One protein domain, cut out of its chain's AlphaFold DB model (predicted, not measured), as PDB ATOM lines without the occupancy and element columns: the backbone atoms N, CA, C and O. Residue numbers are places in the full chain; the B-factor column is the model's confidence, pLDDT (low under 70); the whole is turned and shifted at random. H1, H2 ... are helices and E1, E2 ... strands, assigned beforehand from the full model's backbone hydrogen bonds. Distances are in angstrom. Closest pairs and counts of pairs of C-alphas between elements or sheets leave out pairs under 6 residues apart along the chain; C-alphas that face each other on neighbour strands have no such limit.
ATOM      1  N   GLN A 105     105.961 216.726 187.582       96.50
ATOM      2  CA  GLN A 105     104.703 217.000 188.287       96.50
ATOM      3  C   GLN A 105     104.058 218.330 187.880       96.50
ATOM      4  O   GLN A 105     102.894 218.550 188.206       96.50
ATOM      5  N   ARG A 106     104.791 219.228 187.213       96.25
ATOM      6  CA  ARG A 106     104.259 220.509 186.733       96.25
ATOM      7  C   ARG A 106     103.189 220.251 185.670       96.25
ATOM      8  O   ARG A 106     103.429 219.523 184.708       96.25
ATOM      9  N   GLU A 107     101.994 220.801 185.884       93.62
ATOM     10  CA  GLU A 107     100.817 220.558 185.034       93.62
ATOM     11  C   GLU A 107     100.933 221.239 183.666       93.62
ATOM     12  O   GLU A 107     100.431 220.720 182.677       93.62
ATOM     13  N   ASP A 108     101.625 222.374 183.611       94.12
ATOM     14  CA  ASP A 108     101.875 223.181 182.416       94.12
ATOM     15  C   ASP A 108     103.072 222.690 181.593       94.12
ATOM     16  O   ASP A 108     103.404 223.310 180.588       94.12
ATOM     17  N   TYR A 109     103.717 221.596 182.014       96.75
ATOM     18  CA  TYR A 109     104.846 220.980 181.325       96.75
ATOM     19  C   TYR A 109     104.483 219.558 180.918       96.75
ATOM     20  O   TYR A 109     104.151 218.717 181.760       96.75
ATOM     21  N   GLN A 110     104.609 219.261 179.631       96.94
ATOM     22  CA  GLN A 110     104.428 217.924 179.088       96.94
ATOM     23  C   GLN A 110     105.734 217.464 178.444       96.94
ATOM     24  O   GLN A 110     106.035 217.890 177.330       96.94
ATOM     25  N   PRO A 111     106.525 216.605 179.118       97.00
ATOM     26  CA  PRO A 111     107.694 216.018 178.489       97.00
ATOM     27  C   PRO A 111     107.304 215.220 177.244       97.00
ATOM     28  O   PRO A 111     106.277 214.524 177.234       97.00
ATOM     29  N   HIS A 112     108.108 215.332 176.194       93.38
ATOM     30  CA  HIS A 112     107.865 214.661 174.922       93.38
ATOM     31  C   HIS A 112     109.173 214.368 174.197       93.38
ATOM     32  O   HIS A 112     110.200 214.991 174.460       93.38
ATOM     33  N   HIS A 113     109.107 213.404 173.279       92.00
ATOM     34  CA  HIS A 113     110.193 213.022 172.383       92.00
ATOM     35  C   HIS A 113     111.483 212.579 173.078       92.00
ATOM     36  O   HIS A 113     111.642 211.384 173.310       92.00
ATOM     37  N   ASP A 114     112.404 213.494 173.388       94.00
ATOM     38  CA  ASP A 114     113.787 213.142 173.717       94.00
ATOM     39  C   ASP A 114     114.251 213.620 175.096       94.00
ATOM     40  O   ASP A 114     113.779 214.612 175.664       94.00
ATOM     41  N   PHE A 115     115.201 212.866 175.633       95.88
ATOM     42  CA  PHE A 115     115.787 213.042 176.945       95.88
ATOM     43  C   PHE A 115     117.187 212.420 176.979       95.88
ATOM     44  O   PHE A 115     117.441 211.365 176.398       95.88
ATOM     45  N   GLN A 116     118.104 213.049 177.707       95.56
ATOM     46  CA  GLN A 116     119.494 212.623 177.810       95.56
ATOM     47  C   GLN A 116     119.957 212.680 179.262       95.56
ATOM     48  O   GLN A 116     119.738 213.666 179.958       95.56
ATOM     49  N   ARG A 117     120.645 211.634 179.723       96.00
ATOM     50  CA  ARG A 117     121.377 211.671 180.990       96.00
ATOM     51  C   ARG A 117     122.798 212.124 180.701       96.00
ATOM     52  O   ARG A 117     123.497 211.475 179.924       96.00
ATOM     53  N   ILE A 118     123.207 213.234 181.300       96.56
ATOM     54  CA  ILE A 118     124.529 213.829 181.102       96.56
ATOM     55  C   ILE A 118     125.295 213.814 182.417       96.56
ATOM     56  O   ILE A 118     124.697 213.818 183.489       96.56
ATOM     57  N   TYR A 119     126.620 213.780 182.344       96.56
ATOM     58  CA  TYR A 119     127.456 214.051 183.506       96.56
ATOM     59  C   TYR A 119     127.722 215.557 183.562       96.56
ATOM     60  O   TYR A 119     128.420 216.095 182.701       96.56
ATOM     61  N   ASN A 120     127.138 216.232 184.550       97.50
ATOM     62  CA  ASN A 120     127.305 217.662 184.752       97.50
ATOM     63  C   ASN A 120     128.587 217.896 185.565       97.50
ATOM     64  O   ASN A 120     128.645 217.633 186.768       97.50
ATOM     65  N   ALA A 121     129.634 218.378 184.891       95.50
ATOM     66  CA  ALA A 121     130.963 218.536 185.483       95.50
ATOM     67  C   ALA A 121     131.014 219.575 186.619       95.50
ATOM     68  O   ALA A 121     131.851 219.453 187.512       95.50
ATOM     69  N   GLU A 122     130.122 220.569 186.610       95.75
ATOM     70  CA  GLU A 122     130.037 221.594 187.659       95.75
ATOM     71  C   GLU A 122     129.365 221.059 188.935       95.75
ATOM     72  O   GLU A 122     129.644 221.541 190.036       95.75
ATOM     73  N   LEU A 123     128.499 220.046 188.807       96.81
ATOM     74  CA  LEU A 123     127.889 219.342 189.941       96.81
ATOM     75  C   LEU A 123     128.669 218.096 190.385       96.81
ATOM     76  O   LEU A 123     128.429 217.620 191.494       96.81
ATOM     77  N   ASP A 124     129.583 217.582 189.552       96.19
ATOM     78  CA  ASP A 124     130.243 216.277 189.741       96.19
ATOM     79  C   ASP A 124     129.218 215.137 189.931       96.19
ATOM     80  O   ASP A 124     129.394 214.226 190.739       96.19
ATOM     81  N   ASP A 125     128.100 215.207 189.200       96.69
ATOM     82  CA  ASP A 125     127.015 214.225 189.256       96.69
ATOM     83  C   ASP A 125     126.302 214.116 187.901       96.69
ATOM     84  O   ASP A 125     126.412 214.982 187.030       96.69
ATOM     85  N   TYR A 126     125.557 213.031 187.720       97.19
ATOM     86  CA  TYR A 126     124.681 212.874 186.573       97.19
ATOM     87  C   TYR A 126     123.355 213.604 186.773       97.19
ATOM     88  O   TYR A 126     122.669 213.422 187.781       97.19
ATOM     89  N   THR A 127     122.948 214.332 185.743       98.31
ATOM     90  CA  THR A 127     121.659 215.011 185.634       98.31
ATOM     91  C   THR A 127     120.888 214.480 184.427       98.31
ATOM     92  O   THR A 127     121.421 213.738 183.595       98.31
ATOM     93  N   VAL A 128     119.603 214.815 184.343       98.50
ATOM     94  CA  VAL A 128     118.740 214.449 183.218       98.50
ATOM     95  C   VAL A 128     118.236 215.709 182.535       98.50
ATOM     96  O   VAL A 128     117.534 216.504 183.154       98.50
ATOM     97  N   LEU A 129     118.560 215.845 181.253       98.50
ATOM     98  CA  LEU A 129     117.954 216.794 180.332       98.50
ATOM     99  C   LEU A 129     116.737 216.160 179.659       98.50
ATOM    100  O   LEU A 129     116.799 215.003 179.242       98.50
ATOM    101  N   TYR A 130     115.656 216.912 179.494       98.50
ATOM    102  CA  TYR A 130     114.514 216.491 178.680       98.50
ATOM    103  C   TYR A 130     113.810 217.672 178.023       98.50
ATOM    104  O   TYR A 130     113.840 218.798 178.528       98.50
ATOM    105  N   ILE A 131     113.164 217.396 176.890       98.38
ATOM    106  CA  ILE A 131     112.293 218.342 176.195       98.38
ATOM    107  C   ILE A 131     110.899 218.284 176.825       98.38
ATOM    108  O   ILE A 131     110.384 217.204 177.119       98.38
ATOM    109  N   ALA A 132     110.269 219.442 177.008       98.19
ATOM    110  CA  ALA A 132     108.863 219.549 177.360       98.19
ATOM    111  C   ALA A 132     108.170 220.671 176.584       98.19
ATOM    112  O   ALA A 132     108.739 221.746 176.393       98.19
ATOM    113  N   ASN A 133     106.914 220.446 176.205       97.56
ATOM    114  CA  ASN A 133     106.014 221.522 175.825       97.56
ATOM    115  C   ASN A 133     105.621 222.257 177.112       97.56
ATOM    116  O   ASN A 133     105.181 221.618 178.068       97.56
ATOM    117  N   ALA A 134     105.788 223.577 177.132       97.00
ATOM    118  CA  ALA A 134     105.325 224.442 178.207       97.00
ATOM    119  C   ALA A 134     104.151 225.291 177.703       97.00
ATOM    120  O   ALA A 134     104.278 225.957 176.669       97.00
ATOM    121  N   SER A 135     103.016 225.274 178.404       96.50
ATOM    122  CA  SER A 135     101.820 226.017 177.987       96.50
ATOM    123  C   SER A 135     102.011 227.539 178.070       96.50
ATOM    124  O   SER A 135     102.703 228.062 178.945       96.50
ATOM    125  N   LEU A 136     101.357 228.257 177.157       95.81
ATOM    126  CA  LEU A 136     101.206 229.707 177.157       95.81
ATOM    127  C   LEU A 136      99.713 230.058 177.169       95.81
ATOM    128  O   LEU A 136      98.928 229.545 176.371       95.81
ATOM    129  N   SER A 137      99.322 230.979 178.045       96.12
ATOM    130  CA  SER A 137      98.014 231.630 177.960       96.12
ATOM    131  C   SER A 137      97.961 232.631 176.802       96.12
ATOM    132  O   SER A 137      98.993 233.109 176.317       96.12
ATOM    133  N   HIS A 138      96.748 233.021 176.396       97.38
ATOM    134  CA  HIS A 138      96.588 234.064 175.387       97.38
ATOM    135  C   HIS A 138      97.290 235.384 175.750       97.38
ATOM    136  O   HIS A 138      98.030 235.934 174.932       97.38
ATOM    137  N   ASP A 139      97.118 235.869 176.981       97.38
ATOM    138  CA  ASP A 139      97.724 237.128 177.433       97.38
ATOM    139  C   ASP A 139      99.261 237.061 177.444       97.38
ATOM    140  O   ASP A 139      99.932 238.048 177.121       97.38
ATOM    141  N   GLU A 140      99.837 235.901 177.774       96.56
ATOM    142  CA  GLU A 140     101.283 235.679 177.708       96.56
ATOM    143  C   GLU A 140     101.787 235.709 176.265       96.56
ATOM    144  O   GLU A 140     102.741 236.435 175.985       96.56
ATOM    145  N   ALA A 141     101.127 235.011 175.336       97.44
ATOM    146  CA  ALA A 141     101.496 235.034 173.919       97.44
ATOM    147  C   ALA A 141     101.466 236.466 173.352       97.44
ATOM    148  O   ALA A 141     102.432 236.918 172.733       97.44
ATOM    149  N   ILE A 142     100.407 237.232 173.643       97.75
ATOM    150  CA  ILE A 142     100.294 238.644 173.243       97.75
ATOM    151  C   ILE A 142     101.367 239.514 173.917       97.75
ATOM    152  O   ILE A 142     101.889 240.454 173.308       97.75
ATOM    153  N   THR A 143     101.724 239.242 175.172       97.56
ATOM    154  CA  THR A 143     102.801 239.960 175.880       97.56
ATOM    155  C   THR A 143     104.167 239.686 175.252       97.56
ATOM    156  O   THR A 143     104.965 240.613 175.106       97.56
ATOM    157  N   LEU A 144     104.394 238.452 174.801       97.25
ATOM    158  CA  LEU A 144     105.578 238.019 174.059       97.25
ATOM    159  C   LEU A 144     105.565 238.464 172.585       97.25
ATOM    160  O   LEU A 144     106.514 238.197 171.851       97.25
ATOM    161  N   GLY A 145     104.532 239.192 172.158       97.69
ATOM    162  CA  GLY A 145     104.470 239.834 170.848       97.69
ATOM    163  C   GLY A 145     103.903 238.960 169.730       97.69
ATOM    164  O   GLY A 145     104.188 239.238 168.564       97.69
ATOM    165  N   ALA A 146     103.109 237.938 170.067       97.94
ATOM    166  CA  ALA A 146     102.300 237.217 169.089       97.94
ATOM    167  C   ALA A 146     101.313 238.182 168.415       97.94
ATOM    168  O   ALA A 146     100.692 239.010 169.087       97.94
ATOM    169  N   ASP A 147     101.179 238.087 167.095       97.25
ATOM    170  CA  ASP A 147     100.318 238.970 166.311       97.25
ATOM    171  C   ASP A 147      98.830 238.666 166.577       97.25
ATOM    172  O   ASP A 147      98.374 237.566 166.259       97.25
ATOM    173  N   PRO A 148      98.025 239.587 167.134       95.81
ATOM    174  CA  PRO A 148      96.596 239.342 167.337       95.81
ATOM    175  C   PRO A 148      95.817 239.098 166.030       95.81
ATOM    176  O   PRO A 148      94.725 238.540 166.088       95.81
ATOM    177  N   ASP A 149      96.355 239.456 164.858       96.25
ATOM    178  CA  ASP A 149      95.696 239.205 163.568       96.25
ATOM    179  C   ASP A 149      95.826 237.741 163.097       96.25
ATOM    180  O   ASP A 149      95.125 237.318 162.172       96.25
ATOM    181  N   PHE A 150      96.702 236.939 163.714       95.19
ATOM    182  CA  PHE A 150      96.895 235.530 163.357       95.19
ATOM    183  C   PHE A 150      95.887 234.573 164.008       95.19
ATOM    184  O   PHE A 150      95.642 233.502 163.445       95.19
ATOM    185  N   ALA A 151      95.290 234.928 165.150       93.75
ATOM    186  CA  ALA A 151      94.306 234.087 165.831       93.75
ATOM    187  C   ALA A 151      93.398 234.883 166.783       93.75
ATOM    188  O   ALA A 151      93.861 235.761 167.506       93.75
ATOM    189  N   ASP A 152      92.117 234.496 166.857       92.81
ATOM    190  CA  ASP A 152      91.149 235.070 167.810       92.81
ATOM    191  C   ASP A 152      91.506 234.757 169.279       92.81
ATOM    192  O   ASP A 152      91.163 235.518 170.183       92.81
ATOM    193  N   SER A 153      92.164 233.619 169.527       96.06
ATOM    194  CA  SER A 153      92.731 233.230 170.822       96.06
ATOM    195  C   SER A 153      93.984 232.379 170.609       96.06
ATOM    196  O   SER A 153      94.103 231.670 169.610       96.06
ATOM    197  N   TYR A 154      94.886 232.446 171.585       96.69
ATOM    198  CA  TYR A 154      96.107 231.644 171.674       96.69
ATOM    199  C   TYR A 154      96.030 230.624 172.820       96.69
ATOM    200  O   TYR A 154      97.037 230.029 173.181       96.69
ATOM    201  N   ASP A 155      94.854 230.420 173.422       94.31
ATOM    202  CA  ASP A 155      94.697 229.430 174.487       94.31
ATOM    203  C   ASP A 155      95.013 228.019 173.970       94.31
ATOM    204  O   ASP A 155      94.513 227.593 172.926       94.31
ATOM    205  N   GLY A 156      95.847 227.297 174.722       92.25
ATOM    206  CA  GLY A 156      96.401 226.005 174.311       92.25
ATOM    207  C   GLY A 156      97.676 226.117 173.473       92.25
ATOM    208  O   GLY A 156      98.190 225.094 173.036       92.25
ATOM    209  N   ALA A 157      98.198 227.326 173.242       96.38
ATOM    210  CA  ALA A 157      99.534 227.498 172.693       96.38
ATOM    211  C   ALA A 157     100.582 226.872 173.617       96.38
ATOM    212  O   ALA A 157     100.493 226.969 174.840       96.38
ATOM    213  N   GLU A 158     101.606 226.274 173.021       97.50
ATOM    214  CA  GLU A 158     102.705 225.658 173.753       97.50
ATOM    215  C   GLU A 158     104.014 225.951 173.033       97.50
ATOM    216  O   GLU A 158     104.083 225.961 171.800       97.50
ATOM    217  N   MET A 159     105.068 226.183 173.803       97.75
ATOM    218  CA  MET A 159     106.417 226.323 173.270       97.75
ATOM    219  C   MET A 159     107.361 225.379 173.988       97.75
ATOM    220  O   MET A 159     107.224 225.133 175.187       97.75
ATOM    221  N   ASP A 160     108.350 224.884 173.257       98.38
ATOM    222  CA  ASP A 160     109.297 223.946 173.838       98.38
ATOM    223  C   ASP A 160     110.245 224.596 174.844       98.38
ATOM    224  O   ASP A 160     110.630 225.769 174.765       98.38
ATOM    225  N   THR A 161     110.626 223.772 175.805       98.31
ATOM    226  CA  THR A 161     111.560 224.059 176.881       98.31
ATOM    227  C   THR A 161     112.462 222.847 177.068       98.31
ATOM    228  O   THR A 161     112.006 221.710 176.956       98.31
ATOM    229  N   VAL A 162     113.739 223.083 177.361       98.75
ATOM    230  CA  VAL A 162     114.661 222.045 177.825       98.75
ATOM    231  C   VAL A 162     114.860 222.229 179.322       98.75
ATOM    232  O   VAL A 162     115.214 223.318 179.773       98.75
ATOM    233  N   VAL A 163     114.625 221.167 180.085       98.81
ATOM    234  CA  VAL A 163     114.741 221.154 181.546       98.81
ATOM    235  C   VAL A 163     115.874 220.224 181.950       98.81
ATOM    236  O   VAL A 163     115.957 219.113 181.435       98.81
ATOM    237  N   GLU A 164     116.701 220.647 182.906       98.75
ATOM    238  CA  GLU A 164     117.686 219.799 183.577       98.75
ATOM    239  C   GLU A 164     117.263 219.522 185.024       98.75
ATOM    240  O   GLU A 164     116.997 220.449 185.798       98.75
ATOM    241  N   VAL A 165     117.237 218.245 185.412       98.56
ATOM    242  CA  VAL A 165     116.980 217.809 186.791       98.56
ATOM    243  C   VAL A 165     118.167 217.057 187.374       98.56
ATOM    244  O   VAL A 165     118.787 216.228 186.706       98.56
ATOM    245  N   ASP A 166     118.473 217.337 188.638       98.06
ATOM    246  CA  ASP A 166     119.522 216.636 189.373       98.06
ATOM    247  C   ASP A 166     119.063 215.267 189.907       98.06
ATOM    248  O   ASP A 166     117.897 214.869 189.811       98.06
ATOM    249  N   SER A 167     119.992 214.540 190.529       96.00
ATOM    250  CA  SER A 167     119.734 213.237 191.144       96.00
ATOM    251  C   SER A 167     118.744 213.284 192.323       96.00
ATOM    252  O   SER A 167     118.200 212.243 192.703       96.00
ATOM    253  N   ASN A 168     118.434 214.465 192.868       96.19
ATOM    254  CA  ASN A 168     117.415 214.662 193.903       96.19
ATOM    255  C   ASN A 168     116.032 215.006 193.322       96.19
ATOM    256  O   ASN A 168     115.069 215.137 194.081       96.19
ATOM    257  N   GLY A 169     115.919 215.168 191.999       96.25
ATOM    258  CA  GLY A 169     114.693 215.591 191.325       96.25
ATOM    259  C   GLY A 169     114.428 217.097 191.412       96.25
ATOM    260  O   GLY A 169     113.285 217.525 191.256       96.25
ATOM    261  N   THR A 170     115.450 217.907 191.693       97.25
ATOM    262  CA  THR A 170     115.370 219.373 191.633       97.25
ATOM    263  C   THR A 170     115.686 219.863 190.227       97.25
ATOM    264  O   THR A 170     116.673 219.443 189.634       97.25
ATOM    265  N   VAL A 171     114.860 220.777 189.706       98.38
ATOM    266  CA  VAL A 171     115.157 221.502 188.461       98.38
ATOM    267  C   VAL A 171     116.309 222.466 188.729       98.38
ATOM    268  O   VAL A 171     116.164 223.399 189.524       98.38
ATOM    269  N   VAL A 172     117.456 222.211 188.105       98.62
ATOM    270  CA  VAL A 172     118.705 222.964 188.316       98.62
ATOM    271  C   VAL A 172     119.020 223.934 187.181       98.62
ATOM    272  O   VAL A 172     119.776 224.888 187.385       98.62
ATOM    273  N   TRP A 173     118.418 223.712 186.014       98.75
ATOM    274  CA  TRP A 173     118.533 224.571 184.846       98.75
ATOM    275  C   TRP A 173     117.311 224.402 183.936       98.75
ATOM    276  O   TRP A 173     116.681 223.342 183.886       98.75
ATOM    277  N   GLU A 174     116.963 225.468 183.224       98.06
ATOM    278  CA  GLU A 174     115.830 225.521 182.307       98.06
ATOM    279  C   GLU A 174     116.118 226.568 181.231       98.06
ATOM    280  O   GLU A 174     116.425 227.720 181.544       98.06
ATOM    281  N   TRP A 175     115.980 226.172 179.969       98.81
ATOM    282  CA  TRP A 175     116.085 227.051 178.807       98.81
ATOM    283  C   TRP A 175     114.818 226.952 177.972       98.81
ATOM    284  O   TRP A 175     114.335 225.852 177.698       98.81
ATOM    285  N   ARG A 176     114.262 228.092 177.556       98.62
ATOM    286  CA  ARG A 176     112.922 228.143 176.962       98.62
ATOM    287  C   ARG A 176     112.919 228.948 175.683       98.62
ATOM    288  O   ARG A 176     113.321 230.109 175.692       98.62
ATOM    289  N   PHE A 177     112.318 228.418 174.615       98.56
ATOM    290  CA  PHE A 177     112.177 229.178 173.366       98.56
ATOM    291  C   PHE A 177     111.486 230.535 173.573       98.56
ATOM    292  O   PHE A 177     111.815 231.496 172.880       98.56
ATOM    293  N   ARG A 178     110.561 230.632 174.542       97.44
ATOM    294  CA  ARG A 178     109.826 231.870 174.854       97.44
ATOM    295  C   ARG A 178     110.694 233.021 175.377       97.44
ATOM    296  O   ARG A 178     110.272 234.168 175.270       97.44
ATOM    297  N   ASP A 179     111.892 232.745 175.892       98.50
ATOM    298  CA  ASP A 179     112.814 233.789 176.361       98.50
ATOM    299  C   ASP A 179     113.669 234.376 175.217       98.50
ATOM    300  O   ASP A 179     114.187 235.487 175.326       98.50
ATOM    301  N   HIS A 180     113.746 233.681 174.077       98.44
ATOM    302  CA  HIS A 180     114.618 234.017 172.940       98.44
ATOM    303  C   HIS A 180     113.834 234.503 171.718       98.44
ATOM    304  O   HIS A 180     114.188 234.222 170.568       98.44
ATOM    305  N   LEU A 181     112.740 235.226 171.964       98.44
ATOM    306  CA  LEU A 181     111.830 235.705 170.929       98.44
ATOM    307  C   LEU A 181     112.192 237.104 170.418       98.44
ATOM    308  O   LEU A 181     112.716 237.950 171.145       98.44
ATOM    309  N   VAL A 182     111.840 237.367 169.164       98.56
ATOM    310  CA  VAL A 182     111.914 238.677 168.507       98.56
ATOM    311  C   VAL A 182     110.690 238.886 167.610       98.56
ATOM    312  O   VAL A 182     110.124 237.922 167.098       98.56
ATOM    313  N   GLN A 183     110.267 240.135 167.423       98.00
ATOM    314  CA  GLN A 183     109.173 240.495 166.513       98.00
ATOM    315  C   GLN A 183     109.326 241.925 165.975       98.00
ATOM    316  O   GLN A 183     109.984 242.759 166.598       98.00
ATOM    317  N   ASP A 184     108.730 242.226 164.824       96.81
ATOM    318  CA  ASP A 184     108.841 243.520 164.138       96.81
ATOM    319  C   ASP A 184     107.492 244.191 163.821       96.81
ATOM    320  O   ASP A 184     107.415 245.078 162.970       96.81
ATOM    321  N   ILE A 185     106.449 243.837 164.575       95.38
ATOM    322  CA  ILE A 185     105.062 244.280 164.387       95.38
ATOM    323  C   ILE A 185     104.663 245.355 165.411       95.38
ATOM    324  O   ILE A 185     104.256 246.452 165.031       95.38
ATOM    325  N   ASP A 186     104.794 245.075 166.711       96.81
ATOM    326  CA  ASP A 186     104.336 245.961 167.790       96.81
ATOM    327  C   ASP A 186     105.514 246.595 168.538       96.81
ATOM    328  O   ASP A 186     106.164 245.970 169.379       96.81
ATOM    329  N   SER A 187     105.758 247.881 168.281       97.50
ATOM    330  CA  SER A 187     106.848 248.639 168.903       97.50
ATOM    331  C   SER A 187     106.712 248.855 170.414       97.50
ATOM    332  O   SER A 187     107.643 249.361 171.039       97.50
ATOM    333  N   SER A 188     105.560 248.535 171.013       96.88
ATOM    334  CA  SER A 188     105.343 248.650 172.459       96.88
ATOM    335  C   SER A 188     105.848 247.441 173.255       96.88
ATOM    336  O   SER A 188     105.968 247.528 174.479       96.88
ATOM    337  N   LYS A 189     106.152 246.320 172.586       97.62
ATOM    338  CA  LYS A 189     106.590 245.072 173.227       97.62
ATOM    339  C   LYS A 189     108.097 245.067 173.472       97.62
ATOM    340  O   LYS A 189     108.873 245.624 172.698       97.62
ATOM    341  N   ALA A 190     108.518 244.387 174.539       96.06
ATOM    342  CA  ALA A 190     109.915 244.356 174.981       96.06
ATOM    343  C   ALA A 190     110.878 243.724 173.956       96.06
ATOM    344  O   ALA A 190     112.052 244.076 173.921       96.06
ATOM    345  N   ASN A 191     110.379 242.815 173.118       97.31
ATOM    346  CA  ASN A 191     111.138 242.088 172.102       97.31
ATOM    347  C   ASN A 191     110.983 242.663 170.682       97.31
ATOM    348  O   ASN A 191     111.248 241.964 169.701       97.31
ATOM    349  N   TYR A 192     110.538 243.919 170.554       98.38
ATOM    350  CA  TYR A 192     110.517 244.605 169.266       98.38
ATOM    351  C   TYR A 192     111.939 244.821 168.730       98.38
ATOM    352  O   TYR A 192     112.821 245.274 169.461       98.38
ATOM    353  N   VAL A 193     112.154 244.568 167.438       98.00
ATOM    354  CA  VAL A 193     113.456 244.754 166.764       98.00
ATOM    355  C   VAL A 193     114.017 246.177 166.875       98.00
ATOM    356  O   VAL A 193     115.225 246.369 166.778       98.00
ATOM    357  N   GLY A 194     113.176 247.185 167.101       97.06
ATOM    358  CA  GLY A 194     113.574 248.591 167.144       97.06
ATOM    359  C   GLY A 194     113.558 249.269 165.770       97.06
ATOM    360  O   GLY A 194     113.450 248.635 164.725       97.06
ATOM    361  N   GLU A 195     113.644 250.601 165.771       95.56
ATOM    362  CA  GLU A 195     113.525 251.406 164.551       95.56
ATOM    363  C   GLU A 195     114.630 251.081 163.530       95.56
ATOM    364  O   GLU A 195     115.818 251.047 163.856       95.56
ATOM    365  N   GLY A 196     114.232 250.867 162.272       95.62
ATOM    366  CA  GLY A 196     115.150 250.613 161.159       95.62
ATOM    367  C   GLY A 196     115.746 249.204 161.112       95.62
ATOM    368  O   GLY A 196     116.575 248.947 160.241       95.62
ATOM    369  N   LYS A 197     115.328 248.309 162.012       98.06
ATOM    370  CA  LYS A 197     115.707 246.894 162.021       98.06
ATOM    371  C   LYS A 197     114.527 246.004 161.643       98.06
ATOM    372  O   LYS A 197     113.378 246.433 161.652       98.06
ATOM    373  N   THR A 198     114.831 244.760 161.310       97.56
ATOM    374  CA  THR A 198     113.873 243.695 160.989       97.56
ATOM    375  C   THR A 198     114.305 242.398 161.666       97.56
ATOM    376  O   THR A 198     115.405 242.321 162.216       97.56
ATOM    377  N   ILE A 199     113.489 241.342 161.581       97.88
ATOM    378  CA  ILE A 199     113.858 239.999 162.073       97.88
ATOM    379  C   ILE A 199     115.239 239.548 161.557       97.88
ATOM    380  O   ILE A 199     116.002 238.909 162.281       97.88
ATOM    381  N   LYS A 200     115.597 239.946 160.328       97.12
ATOM    382  CA  LYS A 200     116.876 239.631 159.679       97.12
ATOM    383  C   LYS A 200     118.104 240.028 160.497       97.12
ATOM    384  O   LYS A 200     119.149 239.386 160.378       97.12
ATOM    385  N   ASP A 201     117.988 241.078 161.301       97.56
ATOM    386  CA  ASP A 201     119.085 241.625 162.098       97.56
ATOM    387  C   ASP A 201     119.311 240.849 163.408       97.56
ATOM    388  O   ASP A 201     120.282 241.106 164.121       97.56
ATOM    389  N   TYR A 202     118.447 239.871 163.708       97.44
ATOM    390  CA  TYR A 202     118.456 239.066 164.929       97.44
ATOM    391  C   TYR A 202     118.481 237.556 164.624       97.44
ATOM    392  O   TYR A 202     117.615 236.817 165.092       97.44
ATOM    393  N   PRO A 203     119.472 237.041 163.861       95.81
ATOM    394  CA  PRO A 203     119.522 235.619 163.506       95.81
ATOM    395  C   PRO A 203     119.653 234.699 164.731       95.81
ATOM    396  O   PRO A 203     119.241 233.548 164.667       95.81
ATOM    397  N   HIS A 204     120.154 235.209 165.858       97.19
ATOM    398  CA  HIS A 204     120.301 234.498 167.131       97.19
ATOM    399  C   HIS A 204     118.999 234.407 167.954       97.19
ATOM    400  O   HIS A 204     119.021 233.877 169.060       97.19
ATOM    401  N   ARG A 205     117.859 234.888 167.429       97.88
ATOM    402  CA  ARG A 205     116.541 234.820 168.084       97.88
ATOM    403  C   ARG A 205     115.451 234.273 167.171       97.88
ATOM    404  O   ARG A 205     115.540 234.341 165.943       97.88
ATOM    405  N   LEU A 206     114.406 233.721 167.775       97.62
ATOM    406  CA  LEU A 206     113.260 233.163 167.069       97.62
ATOM    407  C   LEU A 206     112.243 234.274 166.793       97.62
ATOM    408  O   LEU A 206     111.774 234.931 167.718       97.62
ATOM    409  N   ASN A 207     111.872 234.476 165.529       97.62
ATOM    410  CA  ASN A 207     110.687 235.274 165.221       97.62
ATOM    411  C   ASN A 207     109.488 234.605 165.898       97.62
ATOM    412  O   ASN A 207     109.275 233.438 165.626       97.62
ATOM    413  N   ILE A 208     108.710 235.265 166.753       97.31
ATOM    414  CA  ILE A 208     107.505 234.616 167.309       97.31
ATOM    415  C   ILE A 208     106.412 234.452 166.236       97.31
ATOM    416  O   ILE A 208     105.632 233.509 166.293       97.31
ATOM    417  N   ASN A 209     106.418 235.306 165.210       96.19
ATOM    418  CA  ASN A 209     105.379 235.425 164.186       96.19
ATOM    419  C   ASN A 209     105.783 234.790 162.837       96.19
ATOM    420  O   ASN A 209     105.437 235.308 161.776       96.19
ATOM    421  N   TYR A 210     106.523 233.669 162.838       90.31
ATOM    422  CA  TYR A 210     106.714 232.847 161.616       90.31
ATOM    423  C   TYR A 210     105.477 231.996 161.268       90.31
ATOM    424  O   TYR A 210     105.444 231.322 160.237       90.31
ATOM    425  N   GLY A 211     104.460 232.065 162.121       89.44
ATOM    426  CA  GLY A 211     103.113 231.539 161.994       89.44
ATOM    427  C   GLY A 211     102.296 231.998 163.206       89.44
ATOM    428  O   GLY A 211     102.797 232.749 164.045       89.44
ATOM    429  N   ALA A 212     101.044 231.549 163.305       93.56
ATOM    430  CA  ALA A 212     100.297 231.661 164.554       93.56
ATOM    431  C   ALA A 212     100.941 230.733 165.593       93.56
ATOM    432  O   ALA A 212     101.157 229.557 165.290       93.56
ATOM    433  N   VAL A 213     101.222 231.239 166.797       95.12
ATOM    434  CA  VAL A 213     101.647 230.381 167.912       95.12
ATOM    435  C   VAL A 213     100.542 229.355 168.167       95.12
ATOM    436  O   VAL A 213      99.373 229.713 168.302       95.12
ATOM    437  N   SER A 214     100.900 228.079 168.175       94.12
ATOM    438  CA  SER A 214      99.958 226.960 168.234       94.12
ATOM    439  C   SER A 214     100.324 226.008 169.374       94.12
ATOM    440  O   SER A 214     101.404 226.156 169.953       94.12
ATOM    441  N   PRO A 215      99.476 225.013 169.693       93.88
ATOM    442  CA  PRO A 215      99.953 223.832 170.404       93.88
ATOM    443  C   PRO A 215     101.199 223.282 169.703       93.88
ATOM    444  O   PRO A 215     101.272 223.328 168.464       93.88
ATOM    445  N   ASP A 216     102.165 222.807 170.490       91.62
ATOM    446  CA  ASP A 216     103.389 222.179 169.999       91.62
ATOM    447  C   ASP A 216     104.144 223.017 168.930       91.62
ATOM    448  O   ASP A 216     104.485 222.542 167.848       91.62
ATOM    449  N   TYR A 217     104.365 224.314 169.187       95.69
ATOM    450  CA  TYR A 217     104.736 225.283 168.142       95.69
ATOM    451  C   TYR A 217     106.050 224.961 167.401       95.69
ATOM    452  O   TYR A 217     106.114 225.087 166.175       95.69
ATOM    453  N   GLN A 218     107.101 224.536 168.112       95.56
ATOM    454  CA  GLN A 218     108.388 224.164 167.506       95.56
ATOM    455  C   GLN A 218     108.478 222.675 167.153       95.56
ATOM    456  O   GLN A 218     109.128 222.338 166.152       95.56
ATOM    457  N   HIS A 219     107.835 221.808 167.943       94.81
ATOM    458  CA  HIS A 219     107.961 220.351 167.892       94.81
ATOM    459  C   HIS A 219     109.425 219.903 167.917       94.81
ATOM    460  O   HIS A 219     109.967 219.350 166.951       94.81
ATOM    461  N   SER A 220     110.105 220.224 169.009       97.12
ATOM    462  CA  SER A 220     111.474 219.801 169.277       97.12
ATOM    463  C   SER A 220     111.487 218.311 169.556       97.12
ATOM    464  O   SER A 220     110.726 217.834 170.384       97.12
ATOM    465  N   ASN A 221     112.322 217.557 168.853       93.94
ATOM    466  CA  ASN A 221     112.236 216.096 168.862       93.94
ATOM    467  C   ASN A 221     113.557 215.377 169.115       93.94
ATOM    468  O   ASN A 221     113.575 214.150 169.126       93.94
ATOM    469  N   ALA A 222     114.647 216.123 169.287       95.69
ATOM    470  CA  ALA A 222     115.921 215.573 169.715       95.69
ATOM    471  C   ALA A 222     116.803 216.643 170.357       95.69
ATOM    472  O   ALA A 222     116.808 217.798 169.911       95.69
ATOM    473  N   ILE A 223     117.571 216.229 171.363       97.62
ATOM    474  CA  ILE A 223     118.614 217.018 172.016       97.62
ATOM    475  C   ILE A 223     119.914 216.226 172.110       97.62
ATOM    476  O   ILE A 223     119.923 215.014 172.292       97.62
ATOM    477  N   ASN A 224     121.045 216.922 172.013       97.69
ATOM    478  CA  ASN A 224     122.341 216.281 172.214       97.69
ATOM    479  C   ASN A 224     123.345 217.257 172.816       97.69
ATOM    480  O   ASN A 224     123.678 218.278 172.211       97.69
ATOM    481  N   TYR A 225     123.779 216.952 174.037       98.12
ATOM    482  CA  TYR A 225     124.772 217.714 174.781       98.12
ATOM    483  C   TYR A 225     126.180 217.278 174.392       98.12
ATOM    484  O   TYR A 225     126.497 216.086 174.380       98.12
ATOM    485  N   ASN A 226     127.045 218.253 174.119       97.38
ATOM    486  CA  ASN A 226     128.454 218.019 173.872       97.38
ATOM    487  C   ASN A 226     129.295 218.414 175.103       97.38
ATOM    488  O   ASN A 226     129.557 219.602 175.305       97.38
ATOM    489  N   PRO A 227     129.828 217.442 175.870       94.94
ATOM    490  CA  PRO A 227     130.594 217.717 177.091       94.94
ATOM    491  C   PRO A 227     131.944 218.403 176.844       94.94
ATOM    492  O   PRO A 227     132.594 218.861 177.778       94.94
ATOM    493  N   LYS A 228     132.419 218.469 175.594       94.25
ATOM    494  CA  LYS A 228     133.706 219.094 175.256       94.25
ATOM    495  C   LYS A 228     133.629 220.615 175.208       94.25
ATOM    496  O   LYS A 228     134.637 221.280 175.434       94.25
ATOM    497  N   ASN A 229     132.476 221.151 174.821       95.25
ATOM    498  CA  ASN A 229     132.271 222.589 174.673       95.25
ATOM    499  C   ASN A 229     131.078 223.121 175.475       95.25
ATOM    500  O   ASN A 229     130.906 224.334 175.512       95.25
ATOM    501  N   GLY A 230     130.281 222.253 176.098       97.38
ATOM    502  CA  GLY A 230     129.135 222.665 176.895       97.38
ATOM    503  C   GLY A 230     127.944 223.136 176.068       97.38
ATOM    504  O   GLY A 230     127.098 223.872 176.572       97.38
ATOM    505  N   HIS A 231     127.891 222.798 174.779       98.44
ATOM    506  CA  HIS A 231     126.812 223.218 173.890       98.44
ATOM    507  C   HIS A 231     125.757 222.119 173.744       98.44
ATOM    508  O   HIS A 231     126.078 220.930 173.752       98.44
ATOM    509  N   LEU A 232     124.507 222.530 173.539       98.62
ATOM    510  CA  LEU A 232     123.368 221.636 173.328       98.62
ATOM    511  C   LEU A 232     122.775 221.856 171.929       98.62
ATOM    512  O   LEU A 232     122.491 223.001 171.568       98.62
ATOM    513  N   ALA A 233     122.555 220.788 171.151       98.69
ATOM    514  CA  ALA A 233     121.622 220.849 170.018       98.69
ATOM    515  C   ALA A 233     120.195 220.741 170.455       98.69
ATOM    516  O   ALA A 233     119.873 219.942 171.327       98.69
ATOM    517  N   ILE A 234     119.347 221.347 169.634       98.69
ATOM    518  CA  ILE A 234     117.929 221.059 169.591       98.69
ATOM    519  C   ILE A 234     117.516 220.906 168.123       98.69
ATOM    520  O   ILE A 234     117.782 221.787 167.305       98.69
ATOM    521  N   SER A 235     116.875 219.793 167.776       97.44
ATOM    522  CA  SER A 235     116.208 219.589 166.483       97.44
ATOM    523  C   SER A 235     114.734 219.936 166.622       97.44
ATOM    524  O   SER A 235     114.086 219.394 167.510       97.44
ATOM    525  N   ALA A 236     114.197 220.795 165.748       96.12
ATOM    526  CA  ALA A 236     112.795 221.208 165.781       96.12
ATOM    527  C   ALA A 236     112.098 221.005 164.433       96.12
ATOM    528  O   ALA A 236     112.385 221.673 163.430       96.12
ATOM    529  N   ASN A 237     111.130 220.092 164.431       90.81
ATOM    530  CA  ASN A 237     110.441 219.616 163.240       90.81
ATOM    531  C   ASN A 237     109.658 220.734 162.541       90.81
ATOM    532  O   ASN A 237     109.845 220.923 161.335       90.81
ATOM    533  N   ARG A 238     108.823 221.498 163.264       90.81
ATOM    534  CA  ARG A 238     107.885 222.466 162.656       90.81
ATOM    535  C   ARG A 238     108.561 223.745 162.180       90.81
ATOM    536  O   ARG A 238     108.158 224.312 161.167       90.81
ATOM    537  N   THR A 239     109.637 224.167 162.845       92.88
ATOM    538  CA  THR A 239     110.474 225.267 162.329       92.88
ATOM    539  C   THR A 239     111.323 224.819 161.136       92.88
ATOM    540  O   THR A 239     111.668 225.640 160.281       92.88
ATOM    541  N   HIS A 240     111.571 223.508 161.018       94.06
ATOM    542  CA  HIS A 240     112.502 222.911 160.064       94.06
ATOM    543  C   HIS A 240     113.925 223.438 160.255       94.06
ATOM    544  O   HIS A 240     114.620 223.791 159.294       94.06
ATOM    545  N   GLU A 241     114.319 223.550 161.518       96.75
ATOM    546  CA  GLU A 241     115.599 224.085 161.941       96.75
ATOM    547  C   GLU A 241     116.235 223.176 162.998       96.75
ATOM    548  O   GLU A 241     115.573 222.396 163.686       96.75
ATOM    549  N   ILE A 242     117.550 223.294 163.114       98.12
ATOM    550  CA  ILE A 242     118.300 222.922 164.305       98.12
ATOM    551  C   ILE A 242     118.812 224.197 164.975       98.12
ATOM    552  O   ILE A 242     119.108 225.182 164.290       98.12
ATOM    553  N   TYR A 243     118.964 224.149 166.291       98.62
ATOM    554  CA  TYR A 243     119.472 225.230 167.130       98.62
ATOM    555  C   TYR A 243     120.643 224.722 167.959       98.62
ATOM    556  O   TYR A 243     120.648 223.563 168.369       98.62
ATOM    557  N   ILE A 244     121.620 225.588 168.218       98.81
ATOM    558  CA  ILE A 244     122.715 225.323 169.151       98.81
ATOM    559  C   ILE A 244     122.713 226.413 170.211       98.81
ATOM    560  O   ILE A 244     122.732 227.597 169.862       98.81
ATOM    561  N   ILE A 245     122.720 226.018 171.480       98.81
ATOM    562  CA  ILE A 245     122.722 226.929 172.631       98.81
ATOM    563  C   ILE A 245     123.897 226.633 173.567       98.81
ATOM    564  O   ILE A 245     124.479 225.547 173.523       98.81
ATOM    565  N   ASN A 246     124.249 227.612 174.405       98.44
ATOM    566  CA  ASN A 246     125.321 227.489 175.392       98.44
ATOM    567  C   ASN A 246     124.765 227.039 176.751       98.44
ATOM    568  O   ASN A 246     124.307 227.867 177.541       98.44
ATOM    569  N   HIS A 247     124.805 225.736 177.023       98.56
ATOM    570  CA  HIS A 247     124.361 225.202 178.306       98.56
ATOM    571  C   HIS A 247     125.324 225.620 179.424       98.56
ATOM    572  O   HIS A 247     124.939 226.356 180.329       98.56
ATOM    573  N   ASP A 248     126.604 225.256 179.320       98.31
ATOM    574  CA  ASP A 248     127.568 225.472 180.409       98.31
ATOM    575  C   ASP A 248     127.791 226.962 180.704       98.31
ATOM    576  O   ASP A 248     127.952 227.362 181.854       98.31
ATOM    577  N   GLY A 249     127.740 227.823 179.681       98.06
ATOM    578  CA  GLY A 249     127.849 229.274 179.860       98.06
ATOM    579  C   GLY A 249     126.651 229.928 180.554       98.06
ATOM    580  O   GLY A 249     126.721 231.113 180.885       98.06
ATOM    581  N   THR A 250     125.562 229.186 180.767       98.62
ATOM    582  CA  THR A 250     124.359 229.649 181.469       98.62
ATOM    583  C   THR A 250     124.039 228.828 182.717       98.62
ATOM    584  O   THR A 250     123.059 229.123 183.395       98.62
ATOM    585  N   PHE A 251     124.868 227.845 183.064       98.62
ATOM    586  CA  PHE A 251     124.692 227.002 184.240       98.62
ATOM    587  C   PHE A 251     125.512 227.521 185.430       98.62
ATOM    588  O   PHE A 251     126.704 227.799 185.309       98.62
ATOM    589  N   VAL A 252     124.891 227.629 186.610       98.25
ATOM    590  CA  VAL A 252     125.565 228.020 187.858       98.25
ATOM    591  C   VAL A 252     125.269 227.004 188.956       98.25
ATOM    592  O   VAL A 252     124.181 226.974 189.535       98.25
ATOM    593  N   ALA A 253     126.275 226.188 189.287       97.31
ATOM    594  CA  ALA A 253     126.162 225.152 190.310       97.31
ATOM    595  C   ALA A 253     125.659 225.707 191.654       97.31
ATOM    596  O   ALA A 253     126.170 226.695 192.188       97.31
ATOM    597  N   GLY A 254     124.641 225.050 192.212       96.12
ATOM    598  CA  GLY A 254     124.028 225.430 193.485       96.12
ATOM    599  C   GLY A 254     123.187 226.712 193.446       96.12
ATOM    600  O   GLY A 254     122.733 227.148 194.505       96.12
ATOM    601  N   ASN A 255     122.953 227.312 192.271       97.88
ATOM    602  CA  ASN A 255     122.103 228.493 192.120       97.88
ATOM    603  C   ASN A 255     121.153 228.392 190.905       97.88
ATOM    604  O   ASN A 255     121.355 229.095 189.913       97.88
ATOM    605  N   PRO A 256     120.086 227.569 190.990       98.00
ATOM    606  CA  PRO A 256     119.127 227.400 189.893       98.00
ATOM    607  C   PRO A 256     118.465 228.706 189.432       98.00
ATOM    608  O   PRO A 256     118.181 228.875 188.252       98.00
ATOM    609  N   GLU A 257     118.243 229.665 190.339       98.25
ATOM    610  CA  GLU A 257     117.664 230.968 189.987       98.25
ATOM    611  C   GLU A 257     118.576 231.749 189.031       98.25
ATOM    612  O   GLU A 257     118.108 232.287 188.027       98.25
ATOM    613  N   GLU A 258     119.883 231.772 189.305       98.50
ATOM    614  CA  GLU A 258     120.854 232.406 188.413       98.50
ATOM    615  C   GLU A 258     121.026 231.624 187.109       98.50
ATOM    616  O   GLU A 258     121.103 232.255 186.055       98.50
ATOM    617  N   SER A 259     121.012 230.285 187.159       98.69
ATOM    618  CA  SER A 259     121.003 229.440 185.957       98.69
ATOM    619  C   SER A 259     119.850 229.823 185.024       98.69
ATOM    620  O   SER A 259     120.069 230.174 183.868       98.69
ATOM    621  N   HIS A 260     118.618 229.858 185.544       98.56
ATOM    622  CA  HIS A 260     117.433 230.235 184.765       98.56
ATOM    623  C   HIS A 260     117.524 231.674 184.247       98.56
ATOM    624  O   HIS A 260     117.152 231.959 183.110       98.56
ATOM    625  N   ARG A 261     118.043 232.603 185.061       98.69
ATOM    626  CA  ARG A 261     118.208 234.006 184.663       98.69
ATOM    627  C   ARG A 261     119.221 234.167 183.526       98.69
ATOM    628  O   ARG A 261     118.999 234.989 182.638       98.69
ATOM    629  N   LEU A 262     120.341 233.445 183.569       98.81
ATOM    630  CA  LEU A 262     121.359 233.472 182.518       98.81
ATOM    631  C   LEU A 262     120.861 232.779 181.252       98.81
ATOM    632  O   LEU A 262     121.019 233.351 180.172       98.81
ATOM    633  N   ALA A 263     120.214 231.621 181.392       98.81
ATOM    634  CA  ALA A 263     119.612 230.888 180.285       98.81
ATOM    635  C   ALA A 263     118.570 231.737 179.548       98.81
ATOM    636  O   ALA A 263     118.605 231.784 178.330       98.81
ATOM    637  N   ALA A 264     117.738 232.503 180.259       98.62
ATOM    638  CA  ALA A 264     116.753 233.413 179.662       98.62
ATOM    639  C   ALA A 264     117.338 234.732 179.105       98.62
ATOM    640  O   ALA A 264     116.601 235.584 178.606       98.62
ATOM    641  N   SER A 265     118.645 234.972 179.247       98.38
ATOM    642  CA  SER A 265     119.298 236.213 178.807       98.38
ATOM    643  C   SER A 265     119.932 236.076 177.419       98.38
ATOM    644  O   SER A 265     119.921 235.007 176.820       98.38
ATOM    645  N   GLU A 266     120.580 237.138 176.928       97.94
ATOM    646  CA  GLU A 266     121.387 237.086 175.696       97.94
ATOM    647  C   GLU A 266     122.476 235.995 175.727       97.94
ATOM    648  O   GLU A 266     122.898 235.521 174.678       97.94
ATOM    649  N   ALA A 267     122.919 235.559 176.915       98.38
ATOM    650  CA  ALA A 267     123.866 234.451 177.047       98.38
ATOM    651  C   ALA A 267     123.280 233.091 176.615       98.38
ATOM    652  O   ALA A 267     124.046 232.197 176.255       98.38
ATOM    653  N   GLY A 268     121.951 232.944 176.644       98.50
ATOM    654  CA  GLY A 268     121.233 231.768 176.156       98.50
ATOM    655  C   GLY A 268     120.652 231.920 174.748       98.50
ATOM    656  O   GLY A 268     120.026 230.980 174.264       98.50
ATOM    657  N   ASP A 269     120.847 233.063 174.074       98.75
ATOM    658  CA  ASP A 269     120.449 233.218 172.668       98.75
ATOM    659  C   ASP A 269     121.180 232.189 171.777       98.75
ATOM    660  O   ASP A 269     122.236 231.651 172.128       98.75
TER     661      ASP A 269
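This is residues 105 to 269 of the 518 residues of an uncharacterized protein of marine metagenome (UniProt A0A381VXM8). Look for a sandwich of two antiparallel sheets, a twisted one of four strands, E1 to E4, and a smaller one of three, E5 to E7, partly face to face and nearest each other where E5 passes E1. The short helix H2 sits beside the edge strand E4, while the little helix H1 and much of the long loop stretch 177 to 219 gather beyond one end of the sandwich. The printed part has 165 residues, with two named helices and seven named strands that follow each other along the chain as E1 E2 H1 E3 E4 E5 E6 E7 H2; the sheets run E1 E2 E3 E4 and E5 E6 E7. The class is mostly strand, though under half of the residues are in named elements. The whole is compact, with a radius of gyration of the C-alphas of 15.9 A and spans of 48 by 33 by 28 A.

Begin at E1, residues 109 to 120, which bends by 96 degrees at residue 113. It forms a hairpin with E2, residues 125 to 136; look at N 116 and O 129, 2.8 A apart. Next, H1, residues 138 to 143, only grazes this sheet, with its residues 138 to 142. E3, residues 157 to 165, is antiparallel to E2, with N 161 and O 132 at 2.8 A. E4, residues 171 to 176, closes a hairpin with E3, where N 162 and O 175 are 2.9 A apart. E5, residues 220 to 226, begins the other sheet; its closest C-alphas to E1 are those of Asn 221 and His 113, 5.1 A apart. E6, residues 231 to 236, and E7, residues 241 to 246, complete a meander, each strand the antiparallel neighbour of the one before: find N 226 and O 231 at 2.9 A, then N 243 and O 234 at 2.8 A. The best planes of the facing parts of the two sheets are 20 degrees apart. E7 and E1 are apart. H2, residues 256 to 263, stands at the level of the first sheet, at a height of 2.6 A; its closest C-alphas to E4 are those of Pro 256 and Val 172, 4.7 A apart. In H1 and H2 every O i to N i+4 pair is within hydrogen-bond range.

Find C-alpha 109 at (104.846, 220.980, 181.325), where E1 begins; it measures 23.0 A, E2 32.4 A and E3 24.4 A from first to last C-alpha. E5 starts at C-alpha 220, (111.474, 219.801, 169.277), and runs 17.7 A. H2 ends at C-alpha 263, (119.612, 230.888, 180.285), after 10.2 A.

The C-alphas of Asp 124 and Asp 149 are the two farthest apart, at 49.0 A. The printed part has no cut; the links H1 to E3 and E4 to E5 are long. Mean pLDDT of the printed part is 96.8, and no printed residue is under 70.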